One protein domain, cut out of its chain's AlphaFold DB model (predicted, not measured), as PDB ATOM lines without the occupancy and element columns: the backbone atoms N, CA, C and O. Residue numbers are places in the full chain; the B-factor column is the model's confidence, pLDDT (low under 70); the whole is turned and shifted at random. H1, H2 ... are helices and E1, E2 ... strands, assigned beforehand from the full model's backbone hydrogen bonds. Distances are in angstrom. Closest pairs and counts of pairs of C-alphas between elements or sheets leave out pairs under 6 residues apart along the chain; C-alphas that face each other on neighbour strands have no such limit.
ATOM      1  N   GLU A   7     157.069 138.980 230.924       94.88
ATOM      2  CA  GLU A   7     157.919 140.090 230.496       94.88
ATOM      3  C   GLU A   7     158.467 140.872 231.702       94.88
ATOM      4  O   GLU A   7     159.646 141.243 231.747       94.88
ATOM      5  N   SER A   8     157.635 141.060 232.725       95.12
ATOM      6  CA  SER A   8     158.019 141.692 233.984       95.12
ATOM      7  C   SER A   8     159.002 140.841 234.792       95.12
ATOM      8  O   SER A   8     159.934 141.392 235.378       95.12
ATOM      9  N   TYR A   9     158.829 139.513 234.815       96.50
ATOM     10  CA  TYR A   9     159.803 138.594 235.421       96.50
ATOM     11  C   TYR A   9     161.152 138.633 234.681       96.50
ATOM     12  O   TYR A   9     162.195 138.768 235.320       96.50
ATOM     13  N   LEU A  10     161.146 138.587 233.341       96.88
ATOM     14  CA  LEU A  10     162.370 138.680 232.536       96.88
ATOM     15  C   LEU A  10     163.112 140.002 232.783       96.88
ATOM     16  O   LEU A  10     164.318 139.987 232.999       96.88
ATOM     17  N   THR A  11     162.390 141.126 232.818       96.62
ATOM     18  CA  THR A  11     162.987 142.447 233.076       96.62
ATOM     19  C   THR A  11     163.722 142.465 234.418       96.62
ATOM     20  O   THR A  11     164.876 142.879 234.492       96.62
ATOM     21  N   ARG A  12     163.090 141.948 235.481       96.12
ATOM     22  CA  ARG A  12     163.731 141.858 236.799       96.12
ATOM     23  C   ARG A  12     164.930 140.919 236.784       96.12
ATOM     24  O   ARG A  12     165.947 141.241 237.383       96.12
ATOM     25  N   ALA A  13     164.849 139.788 236.088       96.00
ATOM     26  CA  ALA A  13     165.993 138.894 235.942       96.00
ATOM     27  C   ALA A  13     167.189 139.587 235.263       96.00
ATOM     28  O   ALA A  13     168.309 139.474 235.760       96.00
ATOM     29  N   GLU A  14     166.962 140.329 234.175       96.56
ATOM     30  CA  GLU A  14     168.006 141.093 233.475       96.56
ATOM     31  C   GLU A  14     168.627 142.170 234.391       96.56
ATOM     32  O   GLU A  14     169.852 142.309 234.441       96.56
ATOM     33  N   GLU A  15     167.813 142.876 235.185       96.06
ATOM     34  CA  GLU A  15     168.289 143.841 236.190       96.06
ATOM     35  C   GLU A  15     169.171 143.175 237.260       96.06
ATOM     36  O   GLU A  15     170.238 143.689 237.609       96.06
ATOM     37  N   GLN A  16     168.762 142.003 237.758       95.25
ATOM     38  CA  GLN A  16     169.535 141.234 238.736       95.25
ATOM     39  C   GLN A  16     170.854 140.725 238.138       95.25
ATOM     40  O   GLN A  16     171.894 140.806 238.789       95.25
ATOM     41  N   LEU A  17     170.871 140.268 236.884       94.06
ATOM     42  CA  LEU A  17     172.107 139.840 236.217       94.06
ATOM     43  C   LEU A  17     173.104 140.996 236.046       94.06
ATOM     44  O   LEU A  17     174.314 140.801 236.223       94.06
ATOM     45  N   ALA A  18     172.603 142.206 235.786       94.25
ATOM     46  CA  ALA A  18     173.419 143.408 235.635       94.25
ATOM     47  C   ALA A  18     174.069 143.893 236.947       94.25
ATOM     48  O   ALA A  18     175.122 144.527 236.901       94.25
ATOM     49  N   SER A  19     173.483 143.585 238.110       92.06
ATOM     50  CA  SER A  19     173.960 144.054 239.427       92.06
ATOM     51  C   SER A  19     175.369 143.569 239.811       92.06
ATOM     52  O   SER A  19     176.092 144.252 240.536       92.06
ATOM     53  N   GLY A  20     175.784 142.400 239.312       81.06
ATOM     54  CA  GLY A  20     177.122 141.851 239.536       81.06
ATOM     55  C   GLY A  20     177.303 141.021 240.814       81.06
ATOM     56  O   GLY A  20     178.270 140.264 240.887       81.06
ATOM     57  N   ASP A  21     176.400 141.095 241.796       88.56
ATOM     58  CA  ASP A  21     176.562 140.377 243.063       88.56
ATOM     59  C   ASP A  21     176.037 138.930 243.021       88.56
ATOM     60  O   ASP A  21     175.236 138.533 242.174       88.56
ATOM     61  N   ILE A  22     176.538 138.111 243.950       87.19
ATOM     62  CA  ILE A  22     176.234 136.677 244.011       87.19
ATOM     63  C   ILE A  22     174.771 136.434 244.393       87.19
ATOM     64  O   ILE A  22     174.152 135.527 243.839       87.19
ATOM     65  N   ALA A  23     174.211 137.220 245.318       88.75
ATOM     66  CA  ALA A  23     172.829 137.035 245.760       88.75
ATOM     67  C   ALA A  23     171.857 137.274 244.597       88.75
ATOM     68  O   ALA A  23     170.918 136.498 244.402       88.75
ATOM     69  N   SER A  24     172.147 138.270 243.766       92.12
ATOM     70  CA  SER A  24     171.376 138.578 242.566       92.12
ATOM     71  C   SER A  24     171.371 137.460 241.523       92.12
ATOM     72  O   SER A  24     170.387 137.327 240.804       92.12
ATOM     73  N   LEU A  25     172.376 136.576 241.471       91.31
ATOM     74  CA  LEU A  25     172.315 135.392 240.597       91.31
ATOM     75  C   LEU A  25     171.188 134.434 241.006       91.31
ATOM     76  O   LEU A  25     170.519 133.861 240.148       91.31
ATOM     77  N   PHE A  26     170.945 134.273 242.309       91.06
ATOM     78  CA  PHE A  26     169.864 133.423 242.811       91.06
ATOM     79  C   PHE A  26     168.494 134.063 242.588       91.06
ATOM     80  O   PHE A  26     167.550 133.371 242.208       91.06
ATOM     81  N   TYR A  27     168.390 135.384 242.759       93.31
ATOM     82  CA  TYR A  27     167.168 136.110 242.417       93.31
ATOM     83  C   TYR A  27     166.891 136.077 240.914       93.31
ATOM     84  O   TYR A  27     165.765 135.786 240.523       93.31
ATOM     85  N   ALA A  28     167.902 136.267 240.065       94.75
ATOM     86  CA  ALA A  28     167.763 136.111 238.620       94.75
ATOM     87  C   ALA A  28     167.284 134.698 238.249       94.75
ATOM     88  O   ALA A  28     166.361 134.552 237.453       94.75
ATOM     89  N   ALA A  29     167.853 133.659 238.868       94.56
ATOM     90  CA  ALA A  29     167.428 132.274 238.667       94.56
ATOM     91  C   ALA A  29     165.949 132.055 239.033       94.56
ATOM     92  O   ALA A  29     165.220 131.389 238.294       94.56
ATOM     93  N   PHE A  30     165.499 132.633 240.150       94.62
ATOM     94  CA  PHE A  30     164.099 132.597 240.572       94.62
ATOM     95  C   PHE A  30     163.182 133.317 239.575       94.62
ATOM     96  O   PHE A  30     162.206 132.733 239.111       94.62
ATOM     97  N   GLU A  31     163.519 134.551 239.199       96.31
ATOM     98  CA  GLU A  31     162.725 135.369 238.277       96.31
ATOM     99  C   GLU A  31     162.615 134.708 236.890       96.31
ATOM    100  O   GLU A  31     161.513 134.591 236.357       96.31
ATOM    101  N   LEU A  32     163.716 134.177 236.333       95.81
ATOM    102  CA  LEU A  32     163.699 133.448 235.054       95.81
ATOM    103  C   LEU A  32     162.809 132.206 235.108       95.81
ATOM    104  O   LEU A  32     162.053 131.946 234.171       95.81
ATOM    105  N   ARG A  33     162.864 131.446 236.207       95.12
ATOM    106  CA  ARG A  33     161.983 130.292 236.399       95.12
ATOM    107  C   ARG A  33     160.518 130.723 236.429       95.12
ATOM    108  O   ARG A  33     159.707 130.140 235.713       95.12
ATOM    109  N   CYS A  34     160.183 131.750 237.207       94.62
ATOM    110  CA  CYS A  34     158.819 132.268 237.274       94.62
ATOM    111  C   CYS A  34     158.325 132.781 235.916       94.62
ATOM    112  O   CYS A  34     157.168 132.552 235.570       94.62
ATOM    113  N   ALA A  35     159.186 133.416 235.118       95.94
ATOM    114  CA  ALA A  35     158.835 133.848 233.770       95.94
ATOM    115  C   ALA A  35     158.483 132.665 232.853       95.94
ATOM    116  O   ALA A  35     157.468 132.709 232.155       95.94
ATOM    117  N   VAL A  36     159.293 131.599 232.877       94.81
ATOM    118  CA  VAL A  36     159.045 130.374 232.100       94.81
ATOM    119  C   VAL A  36     157.742 129.710 232.543       94.81
ATOM    120  O   VAL A  36     156.900 129.412 231.698       94.81
ATOM    121  N   GLU A  37     157.531 129.539 233.851       93.62
ATOM    122  CA  GLU A  37     156.300 128.957 234.405       93.62
ATOM    123  C   GLU A  37     155.065 129.789 234.030       93.62
ATOM    124  O   GLU A  37     154.044 129.243 233.611       93.62
ATOM    125  N   CYS A  38     155.166 131.118 234.118       94.19
ATOM    126  CA  CYS A  38     154.089 132.025 233.744       94.19
ATOM    127  C   CYS A  38     153.767 131.914 232.248       94.19
ATOM    128  O   CYS A  38     152.602 131.776 231.880       94.19
ATOM    129  N   ARG A  39     154.784 131.853 231.378       93.88
ATOM    130  CA  ARG A  39     154.576 131.664 229.937       93.88
ATOM    131  C   ARG A  39     153.948 130.309 229.605       93.88
ATOM    132  O   ARG A  39     153.054 130.231 228.765       93.88
ATOM    133  N   GLN A  40     154.378 129.240 230.272       91.31
ATOM    134  CA  GLN A  40     153.746 127.926 230.130       91.31
ATOM    135  C   GLN A  40     152.285 127.958 230.580       91.31
ATOM    136  O   GLN A  40     151.429 127.361 229.928       91.31
ATOM    137  N   HIS A  41     151.988 128.672 231.665       90.56
ATOM    138  CA  HIS A  41     150.626 128.846 232.146       90.56
ATOM    139  C   HIS A  41     149.749 129.588 231.130       90.56
ATOM    140  O   HIS A  41     148.664 129.100 230.823       90.56
ATOM    141  N   GLU A  42     150.240 130.675 230.522       90.81
ATOM    142  CA  GLU A  42     149.532 131.388 229.446       90.81
ATOM    143  C   GLU A  42     149.163 130.455 228.282       90.81
ATOM    144  O   GLU A  42     148.036 130.490 227.783       90.81
ATOM    145  N   TYR A  43     150.088 129.583 227.868       89.81
ATOM    146  CA  TYR A  43     149.822 128.591 226.823       89.81
ATOM    147  C   TYR A  43     148.803 127.533 227.254       89.81
ATOM    148  O   TYR A  43     147.948 127.159 226.453       89.81
ATOM    149  N   LEU A  44     148.835 127.074 228.506       85.56
ATOM    150  CA  LEU A  44     147.846 126.123 229.028       85.56
ATOM    151  C   LEU A  44     146.442 126.738 229.106       85.56
ATOM    152  O   LEU A  44     145.457 126.094 228.734       85.56
ATOM    153  N   GLU A  45     146.332 127.989 229.554       86.06
ATOM    154  CA  GLU A  45     145.059 128.715 229.586       86.06
ATOM    155  C   GLU A  45     144.506 128.953 228.176       86.06
ATOM    156  O   GLU A  45     143.304 128.772 227.931       86.06
ATOM    157  N   ALA A  46     145.381 129.305 227.229       85.12
ATOM    158  CA  ALA A  46     145.027 129.432 225.823       85.12
ATOM    159  C   ALA A  46     144.570 128.088 225.239       85.12
ATOM    160  O   ALA A  46     143.515 128.025 224.606       85.12
ATOM    161  N   GLN A  47     145.278 126.995 225.523       82.31
ATOM    162  CA  GLN A  47     144.906 125.652 225.084       82.31
ATOM    163  C   GLN A  47     143.516 125.253 225.583       82.31
ATOM    164  O   GLN A  47     142.695 124.756 224.809       82.31
ATOM    165  N   GLU A  48     143.219 125.495 226.860       81.06
ATOM    166  CA  GLU A  48     141.918 125.173 227.444       81.06
ATOM    167  C   GLU A  48     140.795 126.042 226.857       81.06
ATOM    168  O   GLU A  48     139.697 125.551 226.576       81.06
ATOM    169  N   SER A  49     141.066 127.327 226.625       80.00
ATOM    170  CA  SER A  49     140.120 128.256 225.995       80.00
ATOM    171  C   SER A  49     139.838 127.871 224.543       80.00
ATOM    172  O   SER A  49     138.681 127.803 224.120       80.00
ATOM    173  N   TYR A  50     140.884 127.520 223.797       76.62
ATOM    174  CA  TYR A  50     140.784 127.042 222.426       76.62
ATOM    175  C   TYR A  50     139.994 125.730 222.360       76.62
ATOM    176  O   TYR A  50     139.047 125.612 221.581       76.62
ATOM    177  N   ARG A  51     140.282 124.768 223.246       73.88
ATOM    178  CA  ARG A  51     139.544 123.499 223.347       73.88
ATOM    179  C   ARG A  51     138.043 123.716 223.553       73.88
ATOM    180  O   ARG A  51     137.242 122.991 222.967       73.88
ATOM    181  N   LYS A  52     137.654 124.719 224.348       74.81
ATOM    182  CA  LYS A  52     136.245 125.096 224.564       74.81
ATOM    183  C   LYS A  52     135.584 125.721 223.329       74.81
ATOM    184  O   LYS A  52     134.368 125.604 223.201       74.81
ATOM    185  N   SER A  53     136.348 126.360 222.441       71.62
ATOM    186  CA  SER A  53     135.827 126.952 221.197       71.62
ATOM    187  C   SER A  53     135.588 125.944 220.066       71.62
ATOM    188  O   SER A  53     134.860 126.249 219.121       71.62
ATOM    189  N   LEU A  54     136.150 124.732 220.150       67.44
ATOM    190  CA  LEU A  54     135.990 123.719 219.107       67.44
ATOM    191  C   LEU A  54     134.557 123.134 219.078       67.44
ATOM    192  O   LEU A  54     133.975 122.858 220.133       67.44
ATOM    193  N   PRO A  55     133.982 122.857 217.889       64.12
ATOM    194  CA  PRO A  55     132.668 122.225 217.767       64.12
ATOM    195  C   PRO A  55     132.585 120.858 218.471       64.12
ATOM    196  O   PRO A  55     133.483 120.021 218.352       64.12
ATOM    197  N   ARG A  56     131.448 120.575 219.131       59.41
ATOM    198  CA  ARG A  56     131.187 119.316 219.874       59.41
ATOM    199  C   ARG A  56     131.253 118.033 219.026       59.41
ATOM    200  O   ARG A  56     131.308 116.945 219.588       59.41
ATOM    201  N   SER A  57     131.210 118.139 217.697       56.84
ATOM    202  CA  SER A  57     131.223 117.003 216.764       56.84
ATOM    203  C   SER A  57     132.617 116.414 216.513       56.84
ATOM    204  O   SER A  57     132.720 115.317 215.959       56.84
ATOM    205  N   TRP A  58     133.693 117.081 216.943       53.41
ATOM    206  CA  TRP A  58     135.026 116.481 216.935       53.41
ATOM    207  C   TRP A  58     135.164 115.511 218.115       53.41
ATOM    208  O   TRP A  58     134.910 115.858 219.263       53.41
ATOM    209  N   LYS A  59     135.578 114.271 217.845       57.25
ATOM    210  CA  LYS A  59     135.704 113.201 218.848       57.25
ATOM    211  C   LYS A  59     136.600 113.627 220.025       57.25
ATOM    212  O   LYS A  59     137.820 113.660 219.883       57.25
ATOM    213  N   ILE A  60     135.999 113.866 221.193       53.00
ATOM    214  CA  ILE A  60     136.632 114.436 222.403       53.00
ATOM    215  C   ILE A  60     137.951 113.747 222.803       53.00
ATOM    216  O   ILE A  60     138.920 114.409 223.162       53.00
ATOM    217  N   GLY A  61     138.039 112.418 222.675       56.91
ATOM    218  CA  GLY A  61     139.261 111.669 223.005       56.91
ATOM    219  C   GLY A  61     140.407 111.809 221.990       56.91
ATOM    220  O   GLY A  61     141.569 111.672 222.363       56.91
ATOM    221  N   GLN A  62     140.105 112.095 220.719       59.59
ATOM    222  CA  GLN A  62     141.120 112.378 219.693       59.59
ATOM    223  C   GLN A  62     141.570 113.848 219.750       59.59
ATOM    224  O   GLN A  62     142.728 114.128 219.456       59.59
ATOM    225  N   GLN A  63     140.696 114.758 220.210       61.72
ATOM    226  CA  GLN A  63     141.001 116.186 220.381       61.72
ATOM    227  C   GLN A  63     142.164 116.426 221.351       61.72
ATOM    228  O   GLN A  63     143.076 117.175 221.025       61.72
ATOM    229  N   GLY A  64     142.154 115.787 222.528       63.47
ATOM    230  CA  GLY A  64     143.164 116.045 223.561       63.47
ATOM    231  C   GLY A  64     144.583 115.664 223.135       63.47
ATOM    232  O   GLY A  64     145.507 116.450 223.309       63.47
ATOM    233  N   LYS A  65     144.750 114.487 222.517       67.56
ATOM    234  CA  LYS A  65     146.065 114.000 222.071       67.56
ATOM    235  C   LYS A  65     146.625 114.798 220.896       67.56
ATOM    236  O   LYS A  65     147.821 115.049 220.859       67.56
ATOM    237  N   GLU A  66     145.773 115.193 219.951       68.56
ATOM    238  CA  GLU A  66     146.217 115.983 218.800       68.56
ATOM    239  C   GLU A  66     146.558 117.420 219.211       68.56
ATOM    240  O   GLU A  66     147.586 117.945 218.795       68.56
ATOM    241  N   LEU A  67     145.765 118.025 220.105       68.19
ATOM    242  CA  LEU A  67     146.097 119.316 220.713       68.19
ATOM    243  C   LEU A  67     147.431 119.248 221.455       68.19
ATOM    244  O   LEU A  67     148.282 120.100 221.243       68.19
ATOM    245  N   GLN A  68     147.634 118.224 222.285       72.00
ATOM    246  CA  GLN A  68     148.900 118.032 222.988       72.00
ATOM    247  C   GLN A  68     150.073 117.922 222.005       72.00
ATOM    248  O   GLN A  68     151.034 118.673 222.120       72.00
ATOM    249  N   ARG A  69     149.948 117.083 220.970       76.00
ATOM    250  CA  ARG A  69     150.977 116.922 219.934       76.00
ATOM    251  C   ARG A  69     151.323 118.235 219.231       76.00
ATOM    252  O   ARG A  69     152.469 118.432 218.848       76.00
ATOM    253  N   ILE A  70     150.341 119.103 218.999       74.06
ATOM    254  CA  ILE A  70     150.546 120.368 218.287       74.06
ATOM    255  C   ILE A  70     151.176 121.430 219.191       74.06
ATOM    256  O   ILE A  70     151.997 122.205 218.716       74.06
ATOM    257  N   TYR A  71     150.859 121.436 220.484       76.12
ATOM    258  CA  TYR A  71     151.528 122.303 221.459       76.12
ATOM    259  C   TYR A  71     152.948 121.823 221.808       76.12
ATOM    260  O   TYR A  71     153.787 122.636 222.184       76.12
ATOM    261  N   GLU A  72     153.236 120.528 221.651       79.44
ATOM    262  CA  GLU A  72     154.567 119.927 221.854       79.44
ATOM    263  C   GLU A  72     155.529 120.131 220.672       79.44
ATOM    264  O   GLU A  72     156.706 119.780 220.767       79.44
ATOM    265  N   ARG A  73     155.048 120.692 219.558       82.62
ATOM    266  CA  ARG A  73     155.871 120.989 218.385       82.62
ATOM    267  C   ARG A  73     156.929 122.054 218.702       82.62
ATOM    268  O   ARG A  73     156.570 123.097 219.254       82.62
ATOM    269  N   PRO A  74     158.211 121.821 218.364       84.12
ATOM    270  CA  PRO A  74     159.275 122.787 218.623       84.12
ATOM    271  C   PRO A  74     159.282 123.957 217.632       84.12
ATOM    272  O   PRO A  74     159.990 124.929 217.865       84.12
ATOM    273  N   GLU A  75     158.537 123.892 216.529       87.44
ATOM    274  CA  GLU A  75     158.600 124.903 215.474       87.44
ATOM    275  C   GLU A  75     157.936 126.230 215.875       87.44
ATOM    276  O   GLU A  75     156.844 126.263 216.457       87.44
ATOM    277  N   ILE A  76     158.571 127.336 215.482       88.88
ATOM    278  CA  ILE A  76     157.974 128.670 215.511       88.88
ATOM    279  C   ILE A  76     156.927 128.738 214.404       88.88
ATOM    280  O   ILE A  76     157.178 128.311 213.278       88.88
ATOM    281  N   GLN A  77     155.750 129.282 214.703       88.44
ATOM    282  CA  GLN A  77     154.684 129.439 213.713       88.44
ATOM    283  C   GLN A  77     154.399 130.915 213.492       88.44
ATOM    284  O   GLN A  77     154.000 131.606 214.425       88.44
ATOM    285  N   ALA A  78     154.554 131.385 212.260       87.62
ATOM    286  CA  ALA A  78     154.194 132.738 211.865       87.62
ATOM    287  C   ALA A  78     152.900 132.720 211.046       87.62
ATOM    288  O   ALA A  78     152.784 132.036 210.028       87.62
ATOM    289  N   LEU A  79     151.926 133.498 211.493       84.88
ATOM    290  CA  LEU A  79     150.616 133.662 210.898       84.88
ATOM    291  C   LEU A  79     150.527 135.028 210.232       84.88
ATOM    292  O   LEU A  79     150.486 136.052 210.907       84.88
ATOM    293  N   ASN A  80     150.468 135.032 208.910       84.19
ATOM    294  CA  ASN A  80     150.355 136.236 208.107       84.19
ATOM    295  C   ASN A  80     148.881 136.481 207.757       84.19
ATOM    296  O   ASN A  80     148.286 135.732 206.981       84.19
ATOM    297  N   CYS A  81     148.304 137.518 208.347       80.50
ATOM    298  CA  CYS A  81     146.909 137.914 208.226       80.50
ATOM    299  C   CYS A  81     146.805 139.117 207.281       80.50
ATOM    300  O   CYS A  81     147.056 140.251 207.696       80.50
ATOM    301  N   LYS A  82     146.412 138.872 206.024       82.00
ATOM    302  CA  LYS A  82     146.235 139.911 204.997       82.00
ATOM    303  C   LYS A  82     144.760 140.271 204.835       82.00
ATOM    304  O   LYS A  82     143.937 139.405 204.528       82.00
ATOM    305  N   PHE A  83     144.452 141.553 204.982       78.06
ATOM    306  CA  PHE A  83     143.128 142.123 204.742       78.06
ATOM    307  C   PHE A  83     142.995 142.646 203.304       78.06
ATOM    308  O   PHE A  83     143.983 142.964 202.637       78.06
ATOM    309  N   LYS A  84     141.751 142.776 202.822       77.12
ATOM    310  CA  LYS A  84     141.451 143.294 201.471       77.12
ATOM    311  C   LYS A  84     141.909 144.734 201.243       77.12
ATOM    312  O   LYS A  84     142.187 145.106 200.108       77.12
ATOM    313  N   ASP A  85     141.995 145.529 202.304       79.25
ATOM    314  CA  ASP A  85     142.488 146.909 202.260       79.25
ATOM    315  C   ASP A  85     144.022 147.005 202.110       79.25
ATOM    316  O   ASP A  85     144.572 148.104 202.066       79.25
ATOM    317  N   GLY A  86     144.711 145.862 202.024       78.44
ATOM    318  CA  GLY A  86     146.163 145.773 201.903       78.44
ATOM    319  C   GLY A  86     146.901 145.814 203.239       78.44
ATOM    320  O   GLY A  86     148.125 145.678 203.246       78.44
ATOM    321  N   SER A  87     146.200 145.970 204.368       78.75
ATOM    322  CA  SER A  87     146.825 145.851 205.685       78.75
ATOM    323  C   SER A  87     147.236 144.404 205.964       78.75
ATOM    324  O   SER A  87     146.566 143.448 205.563       78.75
ATOM    325  N   ASN A  88     148.383 144.246 206.621       83.00
ATOM    326  CA  ASN A  88     148.974 142.948 206.898       83.00
ATOM    327  C   ASN A  88     149.511 142.893 208.325       83.00
ATOM    328  O   ASN A  88     150.174 143.831 208.768       83.00
ATOM    329  N   PHE A  89     149.270 141.777 209.005       82.38
ATOM    330  CA  PHE A  89     149.710 141.555 210.377       82.38
ATOM    331  C   PHE A  89     150.330 140.178 210.514       82.38
ATOM    332  O   PHE A  89     149.823 139.210 209.954       82.38
ATOM    333  N   ILE A  90     151.417 140.099 211.274       84.69
ATOM    334  CA  ILE A  90     152.110 138.845 211.543       84.69
ATOM    335  C   ILE A  90     151.929 138.526 213.023       84.69
ATOM    336  O   ILE A  90     152.302 139.329 213.877       84.69
ATOM    337  N   TYR A  91     151.353 137.364 213.310       86.69
ATOM    338  CA  TYR A  91     151.293 136.809 214.657       86.69
ATOM    339  C   TYR A  91     152.236 135.623 214.758       86.69
ATOM    340  O   TYR A  91     152.208 134.753 213.895       86.69
ATOM    341  N   THR A  92     153.036 135.556 215.814       90.25
ATOM    342  CA  THR A  92     154.057 134.517 215.958       90.25
ATOM    343  C   THR A  92     153.822 133.715 217.227       90.25
ATOM    344  O   THR A  92     153.728 134.281 218.315       90.25
ATOM    345  N   TYR A  93     153.728 132.394 217.098       91.06
ATOM    346  CA  TYR A  93     153.765 131.454 218.216       91.06
ATOM    347  C   TYR A  93     155.190 130.931 218.354       91.06
ATOM    348  O   TYR A  93     155.724 130.350 217.412       91.06
ATOM    349  N   VAL A  94     155.792 131.133 219.527       93.81
ATOM    350  CA  VAL A  94     157.140 130.645 219.843       93.81
ATOM    351  C   VAL A  94     157.037 129.674 221.021       93.81
ATOM    352  O   VAL A  94     156.790 130.115 222.147       93.81
ATOM    353  N   PRO A  95     157.176 128.355 220.819       92.00
ATOM    354  CA  PRO A  95     156.985 127.390 221.897       92.00
ATOM    355  C   PRO A  95     158.018 127.570 223.018       92.00
ATOM    356  O   PRO A  95     159.136 128.038 222.796       92.00
ATOM    357  N   VAL A  96     157.664 127.154 224.241       92.94
ATOM    358  CA  VAL A  96     158.662 127.016 225.312       92.94
ATOM    359  C   VAL A  96     159.509 125.785 224.991       92.94
ATOM    360  O   VAL A  96     159.069 124.649 225.183       92.94
ATOM    361  N   SER A  97     160.713 126.014 224.467       91.88
ATOM    362  CA  SER A  97     161.598 124.939 224.019       91.88
ATOM    363  C   SER A  97     161.965 123.975 225.154       91.88
ATOM    364  O   SER A  97     161.938 124.315 226.338       91.88
ATOM    365  N   GLU A  98     162.327 122.738 224.806       91.06
ATOM    366  CA  GLU A  98     162.828 121.763 225.784       91.06
ATOM    367  C   GLU A  98     164.079 122.275 226.508       91.06
ATOM    368  O   GLU A  98     164.178 122.141 227.724       91.06
ATOM    369  N   ALA A  99     164.979 122.953 225.789       91.56
ATOM    370  CA  ALA A  99     166.162 123.570 226.376       91.56
ATOM    371  C   ALA A  99     165.801 124.640 227.421       91.56
ATOM    372  O   ALA A  99     166.363 124.637 228.513       91.56
ATOM    373  N   LEU A 100     164.831 125.513 227.122       93.31
ATOM    374  CA  LEU A 100     164.367 126.546 228.051       93.31
ATOM    375  C   LEU A 100     163.696 125.940 229.297       93.31
ATOM    376  O   LEU A 100     163.938 126.399 230.412       93.31
ATOM    377  N   ARG A 101     162.907 124.869 229.127       92.62
ATOM    378  CA  ARG A 101     162.325 124.115 230.253       92.62
ATOM    379  C   ARG A 101     163.404 123.473 231.121       92.62
ATOM    380  O   ARG A 101     163.396 123.657 232.334       92.62
ATOM    381  N   GLY A 102     164.360 122.783 230.500       92.19
ATOM    382  CA  GLY A 102     165.466 122.137 231.206       92.19
ATOM    383  C   GLY A 102     166.360 123.135 231.946       92.19
ATOM    384  O   GLY A 102     166.807 122.861 233.061       92.19
ATOM    385  N   ASP A 103     166.582 124.319 231.374       92.06
ATOM    386  CA  ASP A 103     167.284 125.410 232.052       92.06
ATOM    387  C   ASP A 103     166.520 125.888 233.303       92.06
ATOM    388  O   ASP A 103     167.114 125.986 234.379       92.06
ATOM    389  N   ALA A 104     165.205 126.122 233.195       90.06
ATOM    390  CA  ALA A 104     164.366 126.546 234.318       90.06
ATOM    391  C   ALA A 104     164.310 125.499 235.449       90.06
ATOM    392  O   ALA A 104     164.429 125.844 236.628       90.06
ATOM    393  N   GLU A 105     164.198 124.213 235.104       89.75
ATOM    394  CA  GLU A 105     164.261 123.105 236.066       89.75
ATOM    395  C   GLU A 105     165.623 123.051 236.770       89.75
ATOM    396  O   GLU A 105     165.695 122.946 237.999       89.75
ATOM    397  N   ARG A 106     166.720 123.199 236.012       88.94
ATOM    398  CA  ARG A 106     168.081 123.247 236.567       88.94
ATOM    399  C   ARG A 106     168.247 124.401 237.551       88.94
ATOM    400  O   ARG A 106     168.918 124.232 238.568       88.94
ATOM    401  N   PHE A 107     167.644 125.555 237.283       84.75
ATOM    402  CA  PHE A 107     167.679 126.700 238.194       84.75
ATOM    403  C   PHE A 107     166.878 126.483 239.471       84.75
ATOM    404  O   PHE A 107     167.286 126.984 240.515       84.75
ATOM    405  N   GLY A 108     165.835 125.649 239.442       78.69
ATOM    406  CA  GLY A 108     165.193 125.160 240.663       78.69
ATOM    407  C   GLY A 108     166.199 124.553 241.646       78.69
ATOM    408  O   GLY A 108     166.138 124.840 242.840       78.69
ATOM    409  N   ASN A 109     167.204 123.830 241.139       78.44
ATOM    410  CA  ASN A 109     168.261 123.260 241.976       78.44
ATOM    411  C   ASN A 109     169.193 124.318 242.588       78.44
ATOM    412  O   ASN A 109     169.773 124.080 243.646       78.44
ATOM    413  N   LEU A 110     169.349 125.482 241.946       77.94
ATOM    414  CA  LEU A 110     170.151 126.588 242.481       77.94
ATOM    415  C   LEU A 110     169.473 127.272 243.672       77.94
ATOM    416  O   LEU A 110     170.171 127.853 244.496       77.94
ATOM    417  N   LEU A 111     168.144 127.181 243.781       76.56
ATOM    418  CA  LEU A 111     167.370 127.767 244.882       76.56
ATOM    419  C   LEU A 111     167.454 126.949 246.180       76.56
ATOM    420  O   LEU A 111     166.970 127.388 247.223       76.56
ATOM    421  N   HIS A 112     168.063 125.764 246.140       77.56
ATOM    422  CA  HIS A 112     168.346 124.981 247.335       77.56
ATOM    423  C   HIS A 112     169.649 125.431 247.998       77.56
ATOM    424  O   HIS A 112     170.609 125.814 247.329       77.56
ATOM    425  N   ALA A 113     169.685 125.350 249.333       68.12
ATOM    426  CA  ALA A 113     170.878 125.668 250.108       68.12
ATOM    427  C   ALA A 113     172.059 124.805 249.623       68.12
ATOM    428  O   ALA A 113     171.956 123.573 249.649       68.12
ATOM    429  N   PRO A 114     173.167 125.412 249.160       69.38
ATOM    430  CA  PRO A 114     174.307 124.640 248.702       69.38
ATOM    431  C   PRO A 114     174.971 123.949 249.898       69.38
ATOM    432  O   PRO A 114     175.097 124.524 250.978       69.38
ATOM    433  N   SER A 115     175.403 122.703 249.710       61.59
ATOM    434  CA  SER A 115     176.101 121.929 250.746       61.59
ATOM    435  C   SER A 115     177.551 122.378 250.961       61.59
ATOM    436  O   SER A 115     178.163 122.004 251.961       61.59
ATOM    437  N   GLN A 116     178.103 123.162 250.031       73.00
ATOM    438  CA  GLN A 116     179.457 123.715 250.053       73.00
ATOM    439  C   GLN A 116     179.470 125.116 249.429       73.00
ATOM    440  O   GLN A 116     178.617 125.440 248.599       73.00
ATOM    441  N   GLU A 117     180.445 125.945 249.808       78.38
ATOM    442  CA  GLU A 117     180.689 127.219 249.126       78.38
ATOM    443  C   GLU A 117     181.047 126.975 247.656       78.38
ATOM    444  O   GLU A 117     181.869 126.113 247.334       78.38
ATOM    445  N   ARG A 118     180.422 127.737 246.752       81.69
ATOM    446  CA  ARG A 118     180.678 127.630 245.313       81.69
ATOM    447  C   ARG A 118     181.933 128.410 244.950       81.69
ATOM    448  O   ARG A 118     182.080 129.573 245.320       81.69
ATOM    449  N   GLY A 119     182.819 127.783 244.185       86.62
ATOM    450  CA  GLY A 119     184.006 128.453 243.657       86.62
ATOM    451  C   GLY A 119     183.664 129.453 242.547       86.62
ATOM    452  O   GLY A 119     182.644 129.331 241.871       86.62
ATOM    453  N   GLN A 120     184.569 130.400 242.290       87.62
ATOM    454  CA  GLN A 120     184.408 131.439 241.260       87.62
ATOM    455  C   GLN A 120     184.049 130.875 239.870       87.62
ATOM    456  O   GLN A 120     183.121 131.353 239.225       87.62
ATOM    457  N   SER A 121     184.724 129.805 239.433       89.25
ATOM    458  CA  SER A 121     184.446 129.163 238.136       89.25
ATOM    459  C   SER A 121     183.027 128.584 238.044       89.25
ATOM    460  O   SER A 121     182.438 128.532 236.965       89.25
ATOM    461  N   GLU A 122     182.457 128.139 239.163       88.62
ATOM    462  CA  GLU A 122     181.084 127.638 239.200       88.62
ATOM    463  C   GLU A 122     180.075 128.786 239.103       88.62
ATOM    464  O   GLU A 122     179.105 128.687 238.354       88.62
ATOM    465  N   LEU A 123     180.339 129.900 239.792       89.25
ATOM    466  CA  LEU A 123     179.521 131.114 239.716       89.25
ATOM    467  C   LEU A 123     179.507 131.709 238.302       89.25
ATOM    468  O   LEU A 123     178.453 132.120 237.821       89.25
ATOM    469  N   GLU A 124     180.642 131.694 237.605       90.88
ATOM    470  CA  GLU A 124     180.734 132.115 236.202       90.88
ATOM    471  C   GLU A 124     179.896 131.224 235.281       90.88
ATOM    472  O   GLU A 124     179.161 131.729 234.436       90.88
ATOM    473  N   LYS A 125     179.927 129.899 235.480       91.38
ATOM    474  CA  LYS A 125     179.069 128.969 234.727       91.38
ATOM    475  C   LYS A 125     177.587 129.212 234.991       91.38
ATOM    476  O   LYS A 125     176.792 129.136 234.057       91.38
ATOM    477  N   ILE A 126     177.216 129.495 236.241       92.06
ATOM    478  CA  ILE A 126     175.838 129.842 236.606       92.06
ATOM    479  C   ILE A 126     175.415 131.113 235.875       92.06
ATOM    480  O   ILE A 126     174.381 131.096 235.216       92.06
ATOM    481  N   ARG A 127     176.227 132.174 235.937       93.75
ATOM    482  CA  ARG A 127     175.952 133.445 235.257       93.75
ATOM    483  C   ARG A 127     175.761 133.251 233.752       93.75
ATOM    484  O   ARG A 127     174.701 133.596 233.247       93.75
ATOM    485  N   SER A 128     176.704 132.597 233.071       93.81
ATOM    486  CA  SER A 128     176.579 132.313 231.634       93.81
ATOM    487  C   SER A 128     175.338 131.479 231.303       93.81
ATOM    488  O   SER A 128     174.710 131.681 230.267       93.81
ATOM    489  N   GLY A 129     174.969 130.542 232.183       94.69
ATOM    490  CA  GLY A 129     173.731 129.778 232.053       94.69
ATOM    491  C   GLY A 129     172.490 130.664 232.157       94.69
ATOM    492  O   GLY A 129     171.597 130.539 231.328       94.69
ATOM    493  N   LEU A 130     172.443 131.565 233.141       95.44
ATOM    494  CA  LEU A 130     171.336 132.506 233.330       95.44
ATOM    495  C   LEU A 130     171.209 133.481 232.153       95.44
ATOM    496  O   LEU A 130     170.097 133.684 231.673       95.44
ATOM    497  N   ASP A 131     172.325 134.013 231.646       96.06
ATOM    498  CA  ASP A 131     172.345 134.899 230.474       96.06
ATOM    499  C   ASP A 131     171.785 134.193 229.230       96.06
ATOM    500  O   ASP A 131     170.936 134.733 228.516       96.06
ATOM    501  N   LEU A 132     172.207 132.945 228.991       95.75
ATOM    502  CA  LEU A 132     171.697 132.136 227.886       95.75
ATOM    503  C   LEU A 132     170.193 131.868 228.025       95.75
ATOM    504  O   LEU A 132     169.446 131.963 227.050       95.75
ATOM    505  N   THR A 133     169.727 131.544 229.231       95.88
ATOM    506  CA  THR A 133     168.303 131.303 229.471       95.88
ATOM    507  C   THR A 133     167.477 132.577 229.329       95.88
ATOM    508  O   THR A 133     166.391 132.517 228.757       95.88
ATOM    509  N   ALA A 134     167.985 133.730 229.773       96.94
ATOM    510  CA  ALA A 134     167.339 135.022 229.562       96.94
ATOM    511  C   ALA A 134     167.175 135.324 228.063       96.94
ATOM    512  O   ALA A 134     166.091 135.709 227.629       96.94
ATOM    513  N   ALA A 135     168.206 135.062 227.251       96.31
ATOM    514  CA  ALA A 135     168.137 135.228 225.799       96.31
ATOM    515  C   ALA A 135     167.085 134.309 225.147       96.31
ATOM    516  O   ALA A 135     166.256 134.778 224.366       96.31
ATOM    517  N   ARG A 136     167.055 133.022 225.516       95.31
ATOM    518  CA  ARG A 136     166.043 132.058 225.031       95.31
ATOM    519  C   ARG A 136     164.628 132.436 225.451       95.31
ATOM    520  O   ARG A 136     163.683 132.318 224.675       95.31
ATOM    521  N   LEU A 137     164.467 132.892 226.688       96.31
ATOM    522  CA  LEU A 137     163.184 133.358 227.190       96.31
ATOM    523  C   LEU A 137     162.724 134.605 226.431       96.31
ATOM    524  O   LEU A 137     161.560 134.688 226.058       96.31
ATOM    525  N   LYS A 138     163.629 135.540 226.137       96.75
ATOM    526  CA  LYS A 138     163.331 136.726 225.330       96.75
ATOM    527  C   LYS A 138     162.840 136.371 223.927       96.75
ATOM    528  O   LYS A 138     161.875 136.969 223.458       96.75
ATOM    529  N   GLU A 139     163.452 135.379 223.281       94.88
ATOM    530  CA  GLU A 139     162.957 134.830 222.013       94.88
ATOM    531  C   GLU A 139     161.553 134.229 222.185       94.88
ATOM    532  O   GLU A 139     160.642 134.579 221.437       94.88
ATOM    533  N   CYS A 140     161.329 133.417 223.222       94.19
ATOM    534  CA  CYS A 140     160.013 132.841 223.524       94.19
ATOM    535  C   CYS A 140     158.920 133.905 223.738       94.19
ATOM    536  O   CYS A 140     157.805 133.777 223.227       94.19
ATOM    537  N   LEU A 141     159.244 134.987 224.452       94.62
ATOM    538  CA  LEU A 141     158.325 136.094 224.729       94.62
ATOM    539  C   LEU A 141     158.136 137.050 223.545       94.62
ATOM    540  O   LEU A 141     157.215 137.861 223.567       94.62
ATOM    541  N   SER A 142     158.945 136.940 222.489       93.19
ATOM    542  CA  SER A 142     158.725 137.705 221.254       93.19
ATOM    543  C   SER A 142     157.461 137.268 220.499       93.19
ATOM    544  O   SER A 142     156.922 138.030 219.695       93.19
ATOM    545  N   GLY A 143     156.958 136.058 220.775       90.75
ATOM    546  CA  GLY A 143     155.713 135.553 220.210       90.75
ATOM    547  C   GLY A 143     154.472 136.167 220.863       90.75
ATOM    548  O   GLY A 143     154.256 136.039 222.070       90.75
ATOM    549  N   ASN A 144     153.597 136.773 220.063       89.06
ATOM    550  CA  ASN A 144     152.317 137.336 220.507       89.06
ATOM    551  C   ASN A 144     151.124 136.370 220.342       89.06
ATOM    552  O   ASN A 144     150.025 136.670 220.810       89.06
ATOM    553  N   LEU A 145     151.321 135.206 219.720       88.44
ATOM    554  CA  LEU A 145     150.306 134.165 219.580       88.44
ATOM    555  C   LEU A 145     150.443 133.147 220.727       88.44
ATOM    556  O   LEU A 145     151.519 132.597 220.945       88.44
ATOM    557  N   LEU A 146     149.354 132.897 221.465       86.88
ATOM    558  CA  LEU A 146     149.326 131.988 222.625       86.88
ATOM    559  C   LEU A 146     148.828 130.577 222.298       86.88
ATOM    560  O   LEU A 146     148.940 129.678 223.127       86.88
ATOM    561  N   SER A 147     148.277 130.379 221.102       83.88
ATOM    562  CA  SER A 147     147.877 129.065 220.607       83.88
ATOM    563  C   SER A 147     148.515 128.820 219.244       83.88
ATOM    564  O   SER A 147     148.338 129.658 218.360       83.88
ATOM    565  N   PRO A 148     149.166 127.669 219.016       80.38
ATOM    566  CA  PRO A 148     149.580 127.271 217.683       80.38
ATOM    567  C   PRO A 148     148.371 127.221 216.745       80.38
ATOM    568  O   PRO A 148     147.225 126.991 217.158       80.38
ATOM    569  N   VAL A 149     148.642 127.430 215.464       78.44
ATOM    570  CA  VAL A 149     147.632 127.391 214.416       78.44
ATOM    571  C   VAL A 149     147.297 125.934 214.143       78.44
ATOM    572  O   VAL A 149     148.148 125.143 213.734       78.44
ATOM    573  N   LEU A 150     146.038 125.563 214.351       74.06
ATOM    574  CA  LEU A 150     145.564 124.254 213.929       74.06
ATOM    575  C   LEU A 150     145.166 124.308 212.463       74.06
ATOM    576  O   LEU A 150     144.464 125.226 212.050       74.06
ATOM    577  N   LEU A 151     145.559 123.298 211.697       71.88
ATOM    578  CA  LEU A 151     145.084 123.098 210.334       71.88
ATOM    579  C   LEU A 151     144.052 121.970 210.327       71.88
ATOM    580  O   LEU A 151     144.227 120.948 210.992       71.88
ATOM    581  N   ASP A 152     142.980 122.137 209.560       68.56
ATOM    582  CA  ASP A 152     142.058 121.063 209.234       68.56
ATOM    583  C   ASP A 152     142.831 120.001 208.439       68.56
ATOM    584  O   ASP A 152     143.306 120.288 207.338       68.56
ATOM    585  N   PRO A 153     142.947 118.761 208.938       62.84
ATOM    586  CA  PRO A 153     143.694 117.718 208.245       62.84
ATOM    587  C   PRO A 153     143.099 117.341 206.880       62.84
ATOM    588  O   PRO A 153     143.791 116.726 206.074       62.84
ATOM    589  N   LYS A 154     141.826 117.666 206.606       66.38
ATOM    590  CA  LYS A 154     141.166 117.369 205.326       66.38
ATOM    591  C   LYS A 154     141.339 118.473 204.293       66.38
ATOM    592  O   LYS A 154     141.498 118.171 203.115       66.38
ATOM    593  N   THR A 155     141.240 119.730 204.716       70.69
ATOM    594  CA  THR A 155     141.249 120.887 203.806       70.69
ATOM    595  C   THR A 155     142.582 121.632 203.809       70.69
ATOM    596  O   THR A 155     142.828 122.442 202.920       70.69
ATOM    597  N   GLY A 156     143.449 121.369 204.793       66.00
ATOM    598  CA  GLY A 156     144.685 122.112 205.029       66.00
ATOM    599  C   GLY A 156     144.454 123.548 205.505       66.00
ATOM    600  O   GLY A 156     145.417 124.297 205.644       66.00
ATOM    601  N   GLN A 157     143.200 123.953 205.737       67.19
ATOM    602  CA  GLN A 157     142.858 125.318 206.119       67.19
ATOM    603  C   GLN A 157     142.977 125.532 207.632       67.19
ATOM    604  O   GLN A 157     142.702 124.606 208.394       67.19
ATOM    605  N   PRO A 158     143.333 126.739 208.098       66.56
ATOM    606  CA  PRO A 158     143.358 127.050 209.523       66.56
ATOM    607  C   PRO A 158     141.989 126.850 210.188       66.56
ATOM    608  O   PRO A 158     140.975 127.367 209.722       66.56
ATOM    609  N   LEU A 159     141.960 126.142 211.315       64.50
ATOM    610  CA  LEU A 159     140.803 126.047 212.201       64.50
ATOM    611  C   LEU A 159     140.793 127.282 213.092       64.50
ATOM    612  O   LEU A 159     141.523 127.370 214.083       64.50
ATOM    613  N   ILE A 160     140.015 128.279 212.679       59.41
ATOM    614  CA  ILE A 160     140.129 129.630 213.216       59.41
ATOM    615  C   ILE A 160     139.581 129.694 214.649       59.41
ATOM    616  O   ILE A 160     138.377 129.657 214.886       59.41
ATOM    617  N   GLY A 161     140.521 129.837 215.582       61.22
ATOM    618  CA  GLY A 161     140.355 130.299 216.955       61.22
ATOM    619  C   GLY A 161     141.704 130.867 217.397       61.22
ATOM    620  O   GLY A 161     142.577 130.133 217.838       61.22
ATOM    621  N   LEU A 162     141.945 132.157 217.179       65.06
ATOM    622  CA  LEU A 162     143.241 132.758 217.503       65.06
ATOM    623  C   LEU A 162     143.179 133.366 218.899       65.06
ATOM    624  O   LEU A 162     142.311 134.188 219.183       65.06
ATOM    625  N   ILE A 163     144.111 132.961 219.758       66.31
ATOM    626  CA  ILE A 163     144.310 133.573 221.070       66.31
ATOM    627  C   ILE A 163     145.629 134.323 221.003       66.31
ATOM    628  O   ILE A 163     146.691 133.713 220.894       66.31
ATOM    629  N   VAL A 164     145.544 135.647 221.027       71.88
ATOM    630  CA  VAL A 164     146.680 136.558 220.864       71.88
ATOM    631  C   VAL A 164     146.792 137.474 222.080       71.88
ATOM    632  O   VAL A 164     145.778 137.897 222.638       71.88
ATOM    633  N   LYS A 165     148.021 137.811 222.482       73.50
ATOM    634  CA  LYS A 165     148.267 138.947 223.375       73.50
ATOM    635  C   LYS A 165     148.103 140.228 222.557       73.50
ATOM    636  O   LYS A 165     148.868 140.464 221.632       73.50
ATOM    637  N   ILE A 166     147.098 141.038 222.891       67.62
ATOM    638  CA  ILE A 166     146.812 142.300 222.194       67.62
ATOM    639  C   ILE A 166     147.473 143.446 222.955       67.62
ATOM    640  O   ILE A 166     147.106 143.742 224.095       67.62
ATOM    641  N   SER A 167     148.413 144.136 222.317       66.56
ATOM    642  CA  SER A 167     148.911 145.414 222.819       66.56
ATOM    643  C   SER A 167     147.886 146.535 222.588       66.56
ATOM    644  O   SER A 167     147.011 146.459 221.724       66.56
ATOM    645  N   LYS A 168     148.002 147.654 223.319       61.47
ATOM    646  CA  LYS A 168     147.105 148.816 223.136       61.47
ATOM    647  C   LYS A 168     147.089 149.359 221.697       61.47
ATOM    648  O   LYS A 168     146.099 149.975 221.311       61.47
ATOM    649  N   GLN A 169     148.158 149.145 220.928       58.56
ATOM    650  CA  GLN A 169     148.290 149.601 219.540       58.56
ATOM    651  C   GLN A 169     147.552 148.687 218.545       58.56
ATOM    652  O   GLN A 169     147.143 149.145 217.484       58.56
ATOM    653  N   GLU A 170     147.305 147.427 218.907       61.34
ATOM    654  CA  GLU A 170     146.711 146.401 218.035       61.34
ATOM    655  C   GLU A 170     145.180 146.310 218.153       61.34
ATOM    656  O   GLU A 170     144.535 145.523 217.460       61.34
ATOM    657  N   ARG A 171     144.560 147.153 218.991       62.84
ATOM    658  CA  ARG A 171     143.113 147.121 219.258       62.84
ATOM    659  C   ARG A 171     142.259 147.312 217.998       62.84
ATOM    660  O   ARG A 171     141.242 146.646 217.854       62.84
ATOM    661  N   GLY A 172     142.714 148.138 217.054       62.62
ATOM    662  CA  GLY A 172     142.018 148.342 215.778       62.62
ATOM    663  C   GLY A 172     141.978 147.099 214.876       62.62
ATOM    664  O   GLY A 172     141.112 147.002 214.015       62.62
ATOM    665  N   ILE A 173     142.879 146.131 215.076       62.78
ATOM    666  CA  ILE A 173     142.897 144.863 214.329       62.78
ATOM    667  C   ILE A 173     141.837 143.917 214.882       62.78
ATOM    668  O   ILE A 173     141.119 143.275 214.118       62.78
ATOM    669  N   TYR A 174     141.712 143.864 216.210       63.09
ATOM    670  CA  TYR A 174     140.674 143.084 216.877       63.09
ATOM    671  C   TYR A 174     139.280 143.518 216.426       63.09
ATOM    672  O   TYR A 174     138.436 142.670 216.133       63.09
ATOM    673  N   ASP A 175     139.070 144.828 216.298       64.50
ATOM    674  CA  ASP A 175     137.813 145.377 215.797       64.50
ATOM    675  C   ASP A 175     137.536 144.883 214.365       64.50
ATOM    676  O   ASP A 175     136.445 144.383 214.104       64.50
ATOM    677  N   LYS A 176     138.531 144.890 213.462       61.66
ATOM    678  CA  LYS A 176     138.382 144.350 212.092       61.66
ATOM    679  C   LYS A 176     138.094 142.844 212.059       61.66
ATOM    680  O   LYS A 176     137.200 142.407 211.338       61.66
ATOM    681  N   MET A 177     138.809 142.043 212.854       64.25
ATOM    682  CA  MET A 177     138.601 140.586 212.911       64.25
ATOM    683  C   MET A 177     137.226 140.222 213.490       64.25
ATOM    684  O   MET A 177     136.616 139.244 213.066       64.25
ATOM    685  N   SER A 178     136.708 141.034 214.415       59.59
ATOM    686  CA  SER A 178     135.389 140.840 215.032       59.59
ATOM    687  C   SER A 178     134.221 141.181 214.097       59.59
ATOM    688  O   SER A 178     133.098 140.746 214.343       59.59
ATOM    689  N   ILE A 179     134.473 141.938 213.022       55.62
ATOM    690  CA  ILE A 179     133.463 142.376 212.041       55.62
ATOM    691  C   ILE A 179     133.251 141.332 210.921       55.62
ATOM    692  O   ILE A 179     132.316 141.451 210.132       55.62
ATOM    693  N   GLY A 180     134.046 140.256 210.884       53.88
ATOM    694  CA  GLY A 180     133.866 139.163 209.921       53.88
ATOM    695  C   GLY A 180     134.363 139.491 208.512       53.88
ATOM    696  O   GLY A 180     133.834 138.961 207.535       53.88
ATOM    697  N   GLU A 181     135.362 140.369 208.390       62.38
ATOM    698  CA  GLU A 181     136.023 140.617 207.108       62.38
ATOM    699  C   GLU A 181     136.722 139.353 206.580       62.38
ATOM    700  O   GLU A 181     137.290 138.562 207.335       62.38
ATOM    701  N   GLU A 182     136.698 139.171 205.256       58.94
ATOM    702  CA  GLU A 182     137.434 138.088 204.601       58.94
ATOM    703  C   GLU A 182     138.942 138.293 204.772       58.94
ATOM    704  O   GLU A 182     139.517 139.263 204.271       58.94
ATOM    705  N   LEU A 183     139.569 137.338 205.457       67.12
ATOM    706  CA  LEU A 183     140.985 137.339 205.787       67.12
ATOM    707  C   LEU A 183     141.702 136.226 205.023       67.12
ATOM    708  O   LEU A 183     141.299 135.063 205.085       67.12
ATOM    709  N   VAL A 184     142.798 136.568 204.342       67.25
ATOM    710  CA  VAL A 184     143.723 135.559 203.814       67.25
ATOM    711  C   VAL A 184     144.762 135.270 204.884       67.25
ATOM    712  O   VAL A 184     145.448 136.176 205.359       67.25
ATOM    713  N   VAL A 185     144.860 133.996 205.255       68.50
ATOM    714  CA  VAL A 185     145.723 133.517 206.330       68.50
ATOM    715  C   VAL A 185     146.792 132.603 205.742       68.50
ATOM    716  O   VAL A 185     146.475 131.534 205.221       68.50
ATOM    717  N   GLU A 186     148.056 133.010 205.827       73.31
ATOM    718  CA  GLU A 186     149.204 132.174 205.452       73.31
ATOM    719  C   GLU A 186     149.951 131.745 206.719       73.31
ATOM    720  O   GLU A 186     150.257 132.581 207.566       73.31
ATOM    721  N   VAL A 187     150.269 130.455 206.845       75.56
ATOM    722  CA  VAL A 187     151.031 129.911 207.980       75.56
ATOM    723  C   VAL A 187     152.426 129.522 207.503       75.56
ATOM    724  O   VAL A 187     152.559 128.807 206.508       75.56
ATOM    725  N   ARG A 188     153.459 129.979 208.209       80.75
ATOM    726  CA  ARG A 188     154.860 129.592 208.004       80.75
ATOM    727  C   ARG A 188     155.405 128.928 209.261       80.75
ATOM    728  O   ARG A 188     154.968 129.259 210.361       80.75
ATOM    729  N   TYR A 189     156.338 128.003 209.068       80.56
ATOM    730  CA  TYR A 189     157.011 127.274 210.136       80.56
ATOM    731  C   TYR A 189     158.505 127.547 210.032       80.56
ATOM    732  O   TYR A 189     159.077 127.321 208.965       80.56
ATOM    733  N   ASP A 190     159.099 128.006 211.124       81.06
ATOM    734  CA  ASP A 190     160.526 128.288 211.234       81.06
ATOM    735  C   ASP A 190     161.135 127.442 212.369       81.06
ATOM    736  O   ASP A 190     160.448 127.048 213.319       81.06
ATOM    737  N   GLU A 191     162.427 127.126 212.264       79.94
ATOM    738  CA  GLU A 191     163.162 126.428 213.327       79.94
ATOM    739  C   GLU A 191     163.489 127.390 214.483       79.94
ATOM    740  O   GLU A 191     163.692 128.585 214.270       79.94
TER     741      GLU A 191
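What this domain is: This is residues 7 to 191 of the 194 residues of an uncharacterized protein of Rhodobacteraceae bacterium (UniProt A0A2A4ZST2). The model is elongated, with a bundle of four helices, H1, H2, H4 and H5, at one end and a looser second part at the other, made of a three-stranded sheet, the small helices H3 and H6 and a long winding link, residues 142 to 170. The long helix H2 runs on beyond the bundle towards this second part, while residues 113 to 122 stick out at the bundle's far end. The printed part has 185 residues, with six named helices and three named strands in the order H1 H2 H3 E1 E2 H4 H5 H6 E3, and its class is mostly helix. The sheet runs E2 E1 E3, antiparallel; the whole is loose, with a radius of gyration of the C-alphas of 19.8 A and spans of 62 by 39 by 25 A.

How they stand to each other: H1, residues 7 to 19, and H2, residues 22 to 53, form a helical hairpin at a shallow tilt of 12 degrees; their closest C-alphas, of Ala 13 and Ala 28, are 4.2 A apart, and H2 touches H1 with residues 24 to 35 alone. H4, residues 98 to 110, touches H2 at a steep tilt of 44 degrees, opposite ways, the closest C-alphas being those of Arg 33 and Ala 104, 4.9 A apart. H5, residues 120 to 141, touches H2 at a shallow tilt of 26 degrees, the same way, with the C-alphas of Ala 29 and Leu 130 closest at 6.6 A. H4 and H5 form a helical hairpin, closest at the C-alphas of Leu 100 and Thr 133, 6.3 A. H1, H2, H4 and H5 are an up and down bundle, each helix running against the one before it. H3, residues 60 to 71, is close to H2 but not clearly touching, with the C-alphas of Gln 47 and Leu 67 closest at 7.8 A. E1, residues 76 to 83, and E2, residues 88 to 93, form a hairpin; N 79 and O 91 are 2.7 A apart, within hydrogen-bond range. E3, residues 183 to 190, is antiparallel to E1, with N 80 and O 186 at 2.8 A. H6, residues 171 to 178, only grazes the sheet, with residues 173 to 177. Each O i to N i+4 pair is within hydrogen-bond range in H1, H5 and H6, against 27 of 28 in H2, 6 of 8 in H3 and 7 of 9 in H4.

Where its parts are: H1 begins at C-alpha 7, (157.919, 140.090, 230.496). H2 measures 47.4 A from first to last C-alpha, ending at C-alpha 53, (135.827, 126.952, 221.197), and H5 measures 31.2 A. E1 measures 22.7 A and E3 22.2 A, ending at C-alpha 190, (160.526, 128.288, 211.234).

The domain as a whole: The two C-alphas farthest apart, of Asp 85 and Gln 116, are 64.7 A apart. The printed part has no cut, and its long link is H5 to H6. The mean pLDDT of the printed part is 81.0; residues under 70 include 54 to 67, 156 to 163 and 166 to 185.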